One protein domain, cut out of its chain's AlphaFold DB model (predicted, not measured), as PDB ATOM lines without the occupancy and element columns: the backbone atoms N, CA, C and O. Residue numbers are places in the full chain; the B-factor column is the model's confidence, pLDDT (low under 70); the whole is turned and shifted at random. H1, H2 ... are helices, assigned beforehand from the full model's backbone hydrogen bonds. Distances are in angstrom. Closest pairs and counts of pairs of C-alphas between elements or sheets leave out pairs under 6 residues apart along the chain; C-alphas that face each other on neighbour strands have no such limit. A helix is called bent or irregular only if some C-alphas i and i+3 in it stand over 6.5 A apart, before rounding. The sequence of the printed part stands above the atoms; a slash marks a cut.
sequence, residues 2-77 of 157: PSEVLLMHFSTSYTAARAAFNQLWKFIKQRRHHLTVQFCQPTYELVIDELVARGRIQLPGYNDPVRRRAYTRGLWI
ATOM      1  N   PRO A   2     -18.859  57.728 -33.673       80.88
ATOM      2  CA  PRO A   2     -17.788  58.318 -32.856       80.88
ATOM      3  C   PRO A   2     -17.393  59.721 -33.350       80.88
ATOM      4  O   PRO A   2     -17.322  59.934 -34.564       80.88
ATOM      5  N   SER A   3     -17.159  60.673 -32.440       83.69
ATOM      6  CA  SER A   3     -16.873  62.075 -32.792       83.69
ATOM      7  C   SER A   3     -15.504  62.254 -33.442       83.69
ATOM      8  O   SER A   3     -15.351  63.107 -34.312       83.69
ATOM      9  N   GLU A   4     -14.533  61.419 -33.079       82.75
ATOM     10  CA  GLU A   4     -13.167  61.438 -33.612       82.75
ATOM     11  C   GLU A   4     -13.152  61.188 -35.121       82.75
ATOM     12  O   GLU A   4     -12.465  61.886 -35.863       82.75
ATOM     13  N   VAL A   5     -13.963  60.233 -35.590       83.00
ATOM     14  CA  VAL A   5     -14.048  59.926 -37.023       83.00
ATOM     15  C   VAL A   5     -14.834  60.996 -37.775       83.00
ATOM     16  O   VAL A   5     -14.464  61.354 -38.889       83.00
ATOM     17  N   LEU A   6     -15.897  61.539 -37.170       85.62
ATOM     18  CA  LEU A   6     -16.703  62.589 -37.798       85.62
ATOM     19  C   LEU A   6     -15.896  63.874 -38.029       85.62
ATOM     20  O   LEU A   6     -16.046  64.512 -39.066       85.62
ATOM     21  N   LEU A   7     -15.050  64.241 -37.066       88.06
ATOM     22  CA  LEU A   7     -14.223  65.449 -37.111       88.06
ATOM     23  C   LEU A   7     -12.842  65.214 -37.740       88.06
ATOM     24  O   LEU A   7     -12.062  66.156 -37.835       88.06
ATOM     25  N   MET A   8     -12.526  63.974 -38.139       83.25
ATOM     26  CA  MET A   8     -11.200  63.556 -38.615       83.25
ATOM     27  C   MET A   8     -10.055  63.980 -37.678       83.25
ATOM     28  O   MET A   8      -8.960  64.317 -38.122       83.25
ATOM     29  N   HIS A   9     -10.305  63.974 -36.369       83.50
ATOM     30  CA  HIS A   9      -9.361  64.447 -35.364       83.50
ATOM     31  C   HIS A   9      -9.126  63.369 -34.306       83.50
ATOM     32  O   HIS A   9     -10.014  63.043 -33.516       83.50
ATOM     33  N   PHE A  10      -7.902  62.839 -34.281       80.75
ATOM     34  CA  PHE A  10      -7.497  61.724 -33.427       80.75
ATOM     35  C   PHE A  10      -6.445  62.189 -32.414       80.75
ATOM     36  O   PHE A  10      -5.251  61.974 -32.597       80.75
ATOM     37  N   SER A  11      -6.882  62.850 -31.340       80.38
ATOM     38  CA  SER A  11      -6.010  63.242 -30.217       80.38
ATOM     39  C   SER A  11      -5.878  62.167 -29.132       80.38
ATOM     40  O   SER A  11      -5.167  62.363 -28.147       80.38
ATOM     41  N   THR A  12      -6.582  61.043 -29.277       77.25
ATOM     42  CA  THR A  12      -6.597  59.934 -28.318       77.25
ATOM     43  C   THR A  12      -5.514  58.896 -28.632       77.25
ATOM     44  O   THR A  12      -4.896  58.907 -29.697       77.25
ATOM     45  N   SER A  13      -5.245  57.988 -27.690       85.25
ATOM     46  CA  SER A  13      -4.262  56.915 -27.878       85.25
ATOM     47  C   SER A  13      -4.632  55.983 -29.043       85.25
ATOM     48  O   SER A  13      -5.804  55.809 -29.376       85.25
ATOM     49  N   TYR A  14      -3.631  55.310 -29.625       82.44
ATOM     50  CA  TYR A  14      -3.805  54.346 -30.724       82.44
ATOM     51  C   TYR A  14      -4.927  53.323 -30.467       82.44
ATOM     52  O   TYR A  14      -5.730  53.021 -31.350       82.44
ATOM     53  N   THR A  15      -5.016  52.800 -29.240       83.81
ATOM     54  CA  THR A  15      -6.039  51.821 -28.849       83.81
ATOM     55  C   THR A  15      -7.440  52.424 -28.823       83.81
ATOM     56  O   THR A  15      -8.383  51.771 -29.273       83.81
ATOM     57  N   ALA A  16      -7.584  53.668 -28.360       85.81
ATOM     58  CA  ALA A  16      -8.852  54.387 -28.374       85.81
ATOM     59  C   ALA A  16      -9.303  54.695 -29.812       85.81
ATOM     60  O   ALA A  16     -10.450  54.415 -30.163       85.81
ATOM     61  N   ALA A  17      -8.389  55.161 -30.670       84.12
ATOM     62  CA  ALA A  17      -8.669  55.378 -32.088       84.12
ATOM     63  C   ALA A  17      -9.099  54.072 -32.786       84.12
ATOM     64  O   ALA A  17     -10.127  54.037 -33.466       84.12
ATOM     65  N   ARG A  18      -8.386  52.960 -32.547       84.19
ATOM     66  CA  ARG A  18      -8.747  51.635 -33.083       84.19
ATOM     67  C   ARG A  18     -10.127  51.173 -32.603       84.19
ATOM     68  O   ARG A  18     -10.906  50.639 -33.391       84.19
ATOM     69  N   ALA A  19     -10.453  51.384 -31.329       87.00
ATOM     70  CA  ALA A  19     -11.768  51.052 -30.783       87.00
ATOM     71  C   ALA A  19     -12.889  51.875 -31.443       87.00
ATOM     72  O   ALA A  19     -13.924  51.311 -31.808       87.00
ATOM     73  N   ALA A  20     -12.664  53.174 -31.666       88.44
ATOM     74  CA  ALA A  20     -13.606  54.046 -32.363       88.44
ATOM     75  C   ALA A  20     -13.856  53.574 -33.809       88.44
ATOM     76  O   ALA A  20     -15.014  53.415 -34.208       88.44
ATOM     77  N   PHE A  21     -12.800  53.254 -34.567       86.81
ATOM     78  CA  PHE A  21     -12.931  52.702 -35.921       86.81
ATOM     79  C   PHE A  21     -13.673  51.366 -35.943       86.81
ATOM     80  O   PHE A  21     -14.573  51.181 -36.760       86.81
ATOM     81  N   ASN A  22     -13.377  50.460 -35.011       88.69
ATOM     82  CA  ASN A  22     -14.094  49.190 -34.902       88.69
ATOM     83  C   ASN A  22     -15.593  49.391 -34.632       88.69
ATOM     84  O   ASN A  22     -16.427  48.682 -35.199       88.69
ATOM     85  N   GLN A  23     -15.958  50.363 -33.791       90.00
ATOM     86  CA  GLN A  23     -17.362  50.662 -33.510       90.00
ATOM     87  C   GLN A  23     -18.074  51.276 -34.720       90.00
ATOM     88  O   GLN A  23     -19.211  50.902 -35.023       90.00
ATOM     89  N   LEU A  24     -17.406  52.177 -35.443       90.94
ATOM     90  CA  LEU A  24     -17.905  52.701 -36.711       90.94
ATOM     91  C   LEU A  24     -18.090  51.579 -37.743       90.94
ATOM     92  O   LEU A  24     -19.117  51.511 -38.417       90.94
ATOM     93  N   TRP A  25     -17.126  50.668 -37.838       90.81
ATOM     94  CA  TRP A  25     -17.155  49.588 -38.813       90.81
ATOM     95  C   TRP A  25     -18.322  48.627 -38.594       90.81
ATOM     96  O   TRP A  25     -18.972  48.230 -39.559       90.81
ATOM     97  N   LYS A  26     -18.671  48.318 -37.338       90.81
ATOM     98  CA  LYS A  26     -19.883  47.539 -37.016       90.81
ATOM     99  C   LYS A  26     -21.143  48.175 -37.609       90.81
ATOM    100  O   LYS A  26     -21.955  47.481 -38.216       90.81
ATOM    101  N   PHE A  27     -21.278  49.496 -37.484       91.88
ATOM    102  CA  PHE A  27     -22.408  50.233 -38.047       91.88
ATOM    103  C   PHE A  27     -22.427  50.190 -39.583       91.88
ATOM    104  O   PHE A  27     -23.477  49.961 -40.187       91.88
ATOM    105  N   ILE A  28     -21.267  50.354 -40.225       92.06
ATOM    106  CA  ILE A  28     -21.140  50.266 -41.688       92.06
ATOM    107  C   ILE A  28     -21.492  48.855 -42.180       92.06
ATOM    108  O   ILE A  28     -22.282  48.715 -43.114       92.06
ATOM    109  N   LYS A  29     -20.976  47.806 -41.524       91.88
ATOM    110  CA  LYS A  29     -21.306  46.409 -41.848       91.88
ATOM    111  C   LYS A  29     -22.800  46.139 -41.741       91.88
ATOM    112  O   LYS A  29     -23.353  45.493 -42.625       91.88
ATOM    113  N   GLN A  30     -23.462  46.656 -40.708       93.69
ATOM    114  CA  GLN A  30     -24.907  46.502 -40.560       93.69
ATOM    115  C   GLN A  30     -25.659  47.123 -41.743       93.69
ATOM    116  O   GLN A  30     -26.502  46.467 -42.349       93.69
ATOM    117  N   ARG A  31     -25.329  48.364 -42.128       93.50
ATOM    118  CA  ARG A  31     -25.954  49.018 -43.290       93.50
ATOM    119  C   ARG A  31     -25.706  48.259 -44.593       93.50
ATOM    120  O   ARG A  31     -26.634  48.088 -45.378       93.50
ATOM    121  N   ARG A  32     -24.483  47.765 -44.797       93.44
ATOM    122  CA  ARG A  32     -24.138  46.921 -45.949       93.44
ATOM    123  C   ARG A  32     -24.954  45.636 -45.967       93.44
ATOM    124  O   ARG A  32     -25.505  45.291 -47.002       93.44
ATOM    125  N   HIS A  33     -25.099  44.975 -44.822       93.44
ATOM    126  CA  HIS A  33     -25.909  43.769 -44.708       93.44
ATOM    127  C   HIS A  33     -27.379  44.024 -45.075       93.44
ATOM    128  O   HIS A  33     -27.963  43.233 -45.809       93.44
ATOM    129  N   HIS A  34     -27.960  45.150 -44.645       94.81
ATOM    130  CA  HIS A  34     -29.315  45.526 -45.058       94.81
ATOM    131  C   HIS A  34     -29.431  45.685 -46.579       94.81
ATOM    132  O   HIS A  34     -30.341  45.109 -47.170       94.81
ATOM    133  N   LEU A  35     -28.489  46.385 -47.220       94.56
ATOM    134  CA  LEU A  35     -28.461  46.518 -48.680       94.56
ATOM    135  C   LEU A  35     -28.339  45.151 -49.369       94.56
ATOM    136  O   LEU A  35     -29.070  44.857 -50.312       94.56
ATOM    137  N   THR A  36     -27.455  44.290 -48.866       94.50
ATOM    138  CA  THR A  36     -27.274  42.934 -49.379       94.50
ATOM    139  C   THR A  36     -28.571  42.129 -49.330       94.50
ATOM    140  O   THR A  36     -28.962  41.541 -50.334       94.50
ATOM    141  N   VAL A  37     -29.239  42.097 -48.176       94.19
ATOM    142  CA  VAL A  37     -30.437  41.272 -47.966       94.19
ATOM    143  C   VAL A  37     -31.644  41.830 -48.715       94.19
ATOM    144  O   VAL A  37     -32.450  41.058 -49.223       94.19
ATOM    145  N   GLN A  38     -31.783  43.154 -48.795       95.62
ATOM    146  CA  GLN A  38     -32.960  43.787 -49.397       95.62
ATOM    147  C   GLN A  38     -32.851  43.970 -50.910       95.62
ATOM    148  O   GLN A  38     -33.876  43.977 -51.585       95.62
ATOM    149  N   PHE A  39     -31.640  44.133 -51.444       94.88
ATOM    150  CA  PHE A  39     -31.438  44.475 -52.851       94.88
ATOM    151  C   PHE A  39     -30.580  43.447 -53.588       94.88
ATOM    152  O   PHE A  39     -31.041  42.873 -54.574       94.88
ATOM    153  N   CYS A  40     -29.359  43.175 -53.115       95.00
ATOM    154  CA  CYS A  40     -28.414  42.339 -53.863       95.00
ATOM    155  C   CYS A  40     -28.893  40.886 -53.988       95.00
ATOM    156  O   CYS A  40     -28.970  40.361 -55.096       95.00
ATOM    157  N   GLN A  41     -29.256  40.255 -52.868       95.19
ATOM    158  CA  GLN A  41     -29.670  38.852 -52.847       95.19
ATOM    159  C   GLN A  41     -30.967  38.612 -53.645       95.19
ATOM    160  O   GLN A  41     -30.948  37.731 -54.505       95.19
ATOM    161  N   PRO A  42     -32.060  39.390 -53.471       95.31
ATOM    162  CA  PRO A  42     -33.284  39.179 -54.246       95.31
ATOM    163  C   PRO A  42     -33.095  39.427 -55.746       95.31
ATOM    164  O   PRO A  42     -33.642  38.696 -56.566       95.31
ATOM    165  N   THR A  43     -32.291  40.430 -56.116       96.56
ATOM    166  CA  THR A  43     -31.995  40.718 -57.527       96.56
ATOM    167  C   THR A  43     -31.205  39.577 -58.163       96.56
ATOM    168  O   THR A  43     -31.528  39.150 -59.268       96.56
ATOM    169  N   TYR A  44     -30.200  39.050 -57.461       95.75
ATOM    170  CA  TYR A  44     -29.427  37.904 -57.935       95.75
ATOM    171  C   TYR A  44     -30.302  36.661 -58.122       95.75
ATOM    172  O   TYR A  44     -30.256  36.030 -59.175       95.75
ATOM    173  N   GLU A  45     -31.144  36.345 -57.139       94.88
ATOM    174  CA  GLU A  45     -32.083  35.225 -57.231       94.88
ATOM    175  C   GLU A  45     -33.027  35.364 -58.425       94.88
ATOM    176  O   GLU A  45     -33.202  34.402 -59.170       94.88
ATOM    177  N   LEU A  46     -33.572  36.563 -58.654       95.62
ATOM    178  CA  LEU A  46     -34.464  36.829 -59.781       95.62
ATOM    179  C   LEU A  46     -33.772  36.614 -61.134       95.62
ATOM    180  O   LEU A  46     -34.372  36.053 -62.050       95.62
ATOM    181  N   VAL A  47     -32.507  37.021 -61.259       95.88
ATOM    182  CA  VAL A  47     -31.719  36.797 -62.481       95.88
ATOM    183  C   VAL A  47     -31.507  35.302 -62.724       95.88
ATOM    184  O   VAL A  47     -31.694  34.835 -63.847       95.88
ATOM    185  N   ILE A  48     -31.156  34.526 -61.693       95.25
ATOM    186  CA  ILE A  48     -31.001  33.069 -61.838       95.25
ATOM    187  C   ILE A  48     -32.344  32.414 -62.187       95.25
ATOM    188  O   ILE A  48     -32.392  31.585 -63.099       95.25
ATOM    189  N   ASP A  49     -33.435  32.825 -61.537       94.62
ATOM    190  CA  ASP A  49     -34.786  32.343 -61.834       94.62
ATOM    191  C   ASP A  49     -35.158  32.588 -63.307       94.62
ATOM    192  O   ASP A  49     -35.656  31.687 -63.985       94.62
ATOM    193  N   GLU A  50     -34.866  33.778 -63.838       95.62
ATOM    194  CA  GLU A  50     -35.109  34.133 -65.240       95.62
ATOM    195  C   GLU A  50     -34.268  33.282 -66.207       95.62
ATOM    196  O   GLU A  50     -34.768  32.829 -67.242       95.62
ATOM    197  N   LEU A  51     -32.994  33.037 -65.884       95.81
ATOM    198  CA  LEU A  51     -32.096  32.218 -66.704       95.81
ATOM    199  C   LEU A  51     -32.545  30.755 -66.769       95.81
ATOM    200  O   LEU A  51     -32.471  30.145 -67.843       95.81
ATOM    201  N   VAL A  52     -33.040  30.209 -65.656       95.06
ATOM    202  CA  VAL A  52     -33.604  28.855 -65.599       95.06
ATOM    203  C   VAL A  52     -34.931  28.792 -66.351       95.06
ATOM    204  O   VAL A  52     -35.116  27.906 -67.182       95.06
ATOM    205  N   ALA A  53     -35.831  29.759 -66.140       92.94
ATOM    206  CA  ALA A  53     -37.133  29.803 -66.810       92.94
ATOM    207  C   ALA A  53     -37.010  29.924 -68.339       92.94
ATOM    208  O   ALA A  53     -37.795  29.335 -69.079       92.94
ATOM    209  N   ARG A  54     -35.995  30.647 -68.827       95.31
ATOM    210  CA  ARG A  54     -35.667  30.742 -70.261       95.31
ATOM    211  C   ARG A  54     -34.932  29.519 -70.816       95.31
ATOM    212  O   ARG A  54     -34.662  29.486 -72.014       95.31
ATOM    213  N   GLY A  55     -34.551  28.559 -69.975       93.88
ATOM    214  CA  GLY A  55     -33.794  27.376 -70.382       93.88
ATOM    215  C   GLY A  55     -32.340  27.655 -70.773       93.88
ATOM    216  O   GLY A  55     -31.730  26.827 -71.445       93.88
ATOM    217  N   ARG A  56     -31.763  28.801 -70.371       94.50
ATOM    218  CA  ARG A  56     -30.339  29.110 -70.614       94.50
ATOM    219  C   ARG A  56     -29.415  28.330 -69.686       94.50
ATOM    220  O   ARG A  56     -28.301  27.998 -70.077       94.50
ATOM    221  N   ILE A  57     -29.874  28.059 -68.465       94.00
ATOM    222  CA  ILE A  57     -29.166  27.253 -67.470       94.00
ATOM    223  C   ILE A  57     -30.086  26.106 -67.059       94.00
ATOM    224  O   ILE A  57     -31.245  26.323 -66.711       94.00
ATOM    225  N   GLN A  58     -29.564  24.882 -67.091       92.25
ATOM    226  CA  GLN A  58     -30.281  23.693 -66.637       92.25
ATOM    227  C   GLN A  58     -29.833  23.354 -65.214       92.25
ATOM    228  O   GLN A  58     -28.717  22.884 -65.007       92.25
ATOM    229  N   LEU A  59     -30.705  23.603 -64.234       92.50
ATOM    230  CA  LEU A  59     -30.469  23.278 -62.827       92.50
ATOM    231  C   LEU A  59     -31.415  22.143 -62.394       92.50
ATOM    232  O   LEU A  59     -32.624  22.360 -62.254       92.50
ATOM    233  N   PRO A  60     -30.908  20.913 -62.185       92.06
ATOM    234  CA  PRO A  60     -31.739  19.777 -61.804       92.06
ATOM    235  C   PRO A  60     -32.453  20.009 -60.469       92.06
ATOM    236  O   PRO A  60     -31.826  20.236 -59.431       92.06
ATOM    237  N   GLY A  61     -33.783  19.910 -60.485       91.50
ATOM    238  CA  GLY A  61     -34.611  20.085 -59.291       91.50
ATOM    239  C   GLY A  61     -34.684  21.524 -58.775       91.50
ATOM    240  O   GLY A  61     -34.978  21.711 -57.602       91.50
ATOM    241  N   TYR A  62     -34.439  22.532 -59.617       93.50
ATOM    242  CA  TYR A  62     -34.520  23.948 -59.224       93.50
ATOM    243  C   TYR A  62     -35.897  24.378 -58.691       93.50
ATOM    244  O   TYR A  62     -35.998  25.319 -57.915       93.50
ATOM    245  N   ASN A  63     -36.956  23.656 -59.065       89.44
ATOM    246  CA  ASN A  63     -38.314  23.905 -58.576       89.44
ATOM    247  C   ASN A  63     -38.472  23.630 -57.067       89.44
ATOM    248  O   ASN A  63     -39.419  24.121 -56.458       89.44
ATOM    249  N   ASP A  64     -37.575  22.842 -56.463       95.25
ATOM    250  CA  ASP A  64     -37.554  22.610 -55.017       95.25
ATOM    251  C   ASP A  64     -36.917  23.822 -54.304       95.25
ATOM    252  O   ASP A  64     -35.753  24.143 -54.579       95.25
ATOM    253  N   PRO A  65     -37.619  24.490 -53.366       92.75
ATOM    254  CA  PRO A  65     -37.104  25.668 -52.668       92.75
ATOM    255  C   PRO A  65     -35.791  25.416 -51.916       92.75
ATOM    256  O   PRO A  65     -34.968  26.327 -51.808       92.75
ATOM    257  N   VAL A  66     -35.551  24.194 -51.422       94.44
ATOM    258  CA  VAL A  66     -34.296  23.857 -50.728       94.44
ATOM    259  C   VAL A  66     -33.127  23.864 -51.709       94.44
ATOM    260  O   VAL A  66     -32.075  24.446 -51.431       94.44
ATOM    261  N   ARG A  67     -33.322  23.258 -52.883       93.00
ATOM    262  CA  ARG A  67     -32.303  23.204 -53.938       93.00
ATOM    263  C   ARG A  67     -32.086  24.566 -54.570       93.00
ATOM    264  O   ARG A  67     -30.935  24.952 -54.745       93.00
ATOM    265  N   ARG A  68     -33.156  25.322 -54.834       93.69
ATOM    266  CA  ARG A  68     -33.064  26.713 -55.298       93.69
ATOM    267  C   ARG A  68     -32.158  27.522 -54.380       93.69
ATOM    268  O   ARG A  68     -31.184  28.091 -54.854       93.69
ATOM    269  N   ARG A  69     -32.408  27.476 -53.066       92.88
ATOM    270  CA  ARG A  69     -31.586  28.180 -52.075       92.88
ATOM    271  C   ARG A  69     -30.128  27.718 -52.073       92.88
ATOM    272  O   ARG A  69     -29.248  28.532 -51.823       92.88
ATOM    273  N   ALA A  70     -29.859  26.437 -52.319       93.56
ATOM    274  CA  ALA A  70     -28.492  25.931 -52.424       93.56
ATOM    275  C   ALA A  70     -27.770  26.482 -53.667       93.56
ATOM    276  O   ALA A  70     -26.620  26.897 -53.555       93.56
ATOM    277  N   TYR A  71     -28.451  26.545 -54.817       93.38
ATOM    278  CA  TYR A  71     -27.900  27.106 -56.055       93.38
ATOM    279  C   TYR A  71     -27.707  28.625 -55.991       93.38
ATOM    280  O   TYR A  71     -26.720  29.143 -56.504       93.38
ATOM    281  N   THR A  72     -28.630  29.351 -55.359       93.62
ATOM    282  CA  THR A  72     -28.588  30.818 -55.276       93.62
ATOM    283  C   THR A  72     -27.837  31.339 -54.051       93.62
ATOM    284  O   THR A  72     -27.816  32.550 -53.802       93.62
ATOM    285  N   ARG A  73     -27.208  30.458 -53.262       91.56
ATOM    286  CA  ARG A  73     -26.436  30.868 -52.088       91.56
ATOM    287  C   ARG A  73     -25.209  31.662 -52.528       91.56
ATOM    288  O   ARG A  73     -24.244  31.090 -53.021       91.56
ATOM    289  N   GLY A  74     -25.236  32.967 -52.286       87.94
ATOM    290  CA  GLY A  74     -24.113  33.871 -52.508       87.94
ATOM    291  C   GLY A  74     -23.580  34.441 -51.198       87.94
ATOM    292  O   GLY A  74     -24.317  34.588 -50.219       87.94
ATOM    293  N   LEU A  75     -22.293  34.780 -51.187       86.62
ATOM    294  CA  LEU A  75     -21.680  35.569 -50.126       86.62
ATOM    295  C   LEU A  75     -21.370  36.958 -50.684       86.62
ATOM    296  O   LEU A  75     -20.644  37.093 -51.663       86.62
ATOM    297  N   TRP A  76     -21.935  37.990 -50.062       88.50
ATOM    298  CA  TRP A  76     -21.765  39.371 -50.504       88.50
ATOM    299  C   TRP A  76     -20.729  40.056 -49.643       88.50
ATOM    300  O   TRP A  76     -20.993  40.476 -48.511       88.50
ATOM    301  N   ILE A  77     -19.538  40.155 -50.203       84.31
ATOM    302  CA  ILE A  77     -18.409  40.797 -49.560       84.31
ATOM    303  C   ILE A  77     -18.171  42.103 -50.283       84.31
ATOM    304  O   ILE A  77     -18.400  42.253 -51.476       84.31
TER     305      ILE A  77
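AT A GLANCE: This is residues 2 to 77 of the 157 residues of an uncharacterized protein of Halomonas olivaria (UniProt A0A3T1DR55). One long, gently bent helix, H2, makes nearly the whole length of this domain, and the chain folds back at both of its ends. At one end the small helix H1 packs on the first part of arm H2a; at the other end, a loop after arm H2b turns back to the short helix H3, which is near H2b, and residues 72 to 77 run back toward the middle of the length. The printed part has 76 residues with three named helices, H1, H2 and H3 in that order, and no named strand, and the class is all helix. It is extended, with a radius of gyration of the C-alphas of 20.4 A and spans of 60 by 18 by 15 A.

IN THESE COORDINATES: Start at C-alpha 3, at (-16.873, 62.075, -32.792), where H1 begins; it covers residues 3 to 6. Next find C-alpha 14 at (-3.805, 54.346, -30.724), where H2, residues 14 to 53, begins. By its hydrogen bonds H2 was assigned as one helix, but it is bent: C-alphas 38 and 41 are 6.9 A apart. Its arm H2a runs from residue 14 to 38 over 36.2 A, and its arm H2b from residue 41 to 53 over 18.2 A; residues 39 and 40 belong to neither. H3 covers residues 65 to 71, 9.9 A from first to last C-alpha, and ends at C-alpha 71, at (-27.900, 27.106, -56.055).

HOW THE PARTS SIT: Look first at H1, which touches H2a; the closest C-alphas, those of Val 5 and Phe 21, are 7.4 A apart. H2a touches H1 with residues 17 to 21 alone. Go on to the bend, where the lines of H2a and H2b stand at a shallow tilt of 34 degrees, only just short of steep. Beyond it, H2b and H3 are near each other, with 6 pairs of C-alphas within 10 A but no pair within 8 A. H1 is apart from H2b and from H3, and H2a is apart from H3. In the backbones of H2b and H3, every O i to N i+4 pair is within hydrogen-bond range; in H2a 20 of 21 are, and H1 is too short for such a pair.

THE WHOLE: The outline is a rod, and its two C-alphas farthest apart, those of Ser 11 and Gly 55, are 60.6 A from each other. The link from H1 to H2, 7 residues, is short; the one from H2 to H3, 11 residues, is long. The printed part has no cut. In the B-factor column you will find a mean pLDDT of 90.7 over the printed part of this predicted model, and no printed residue is under 70.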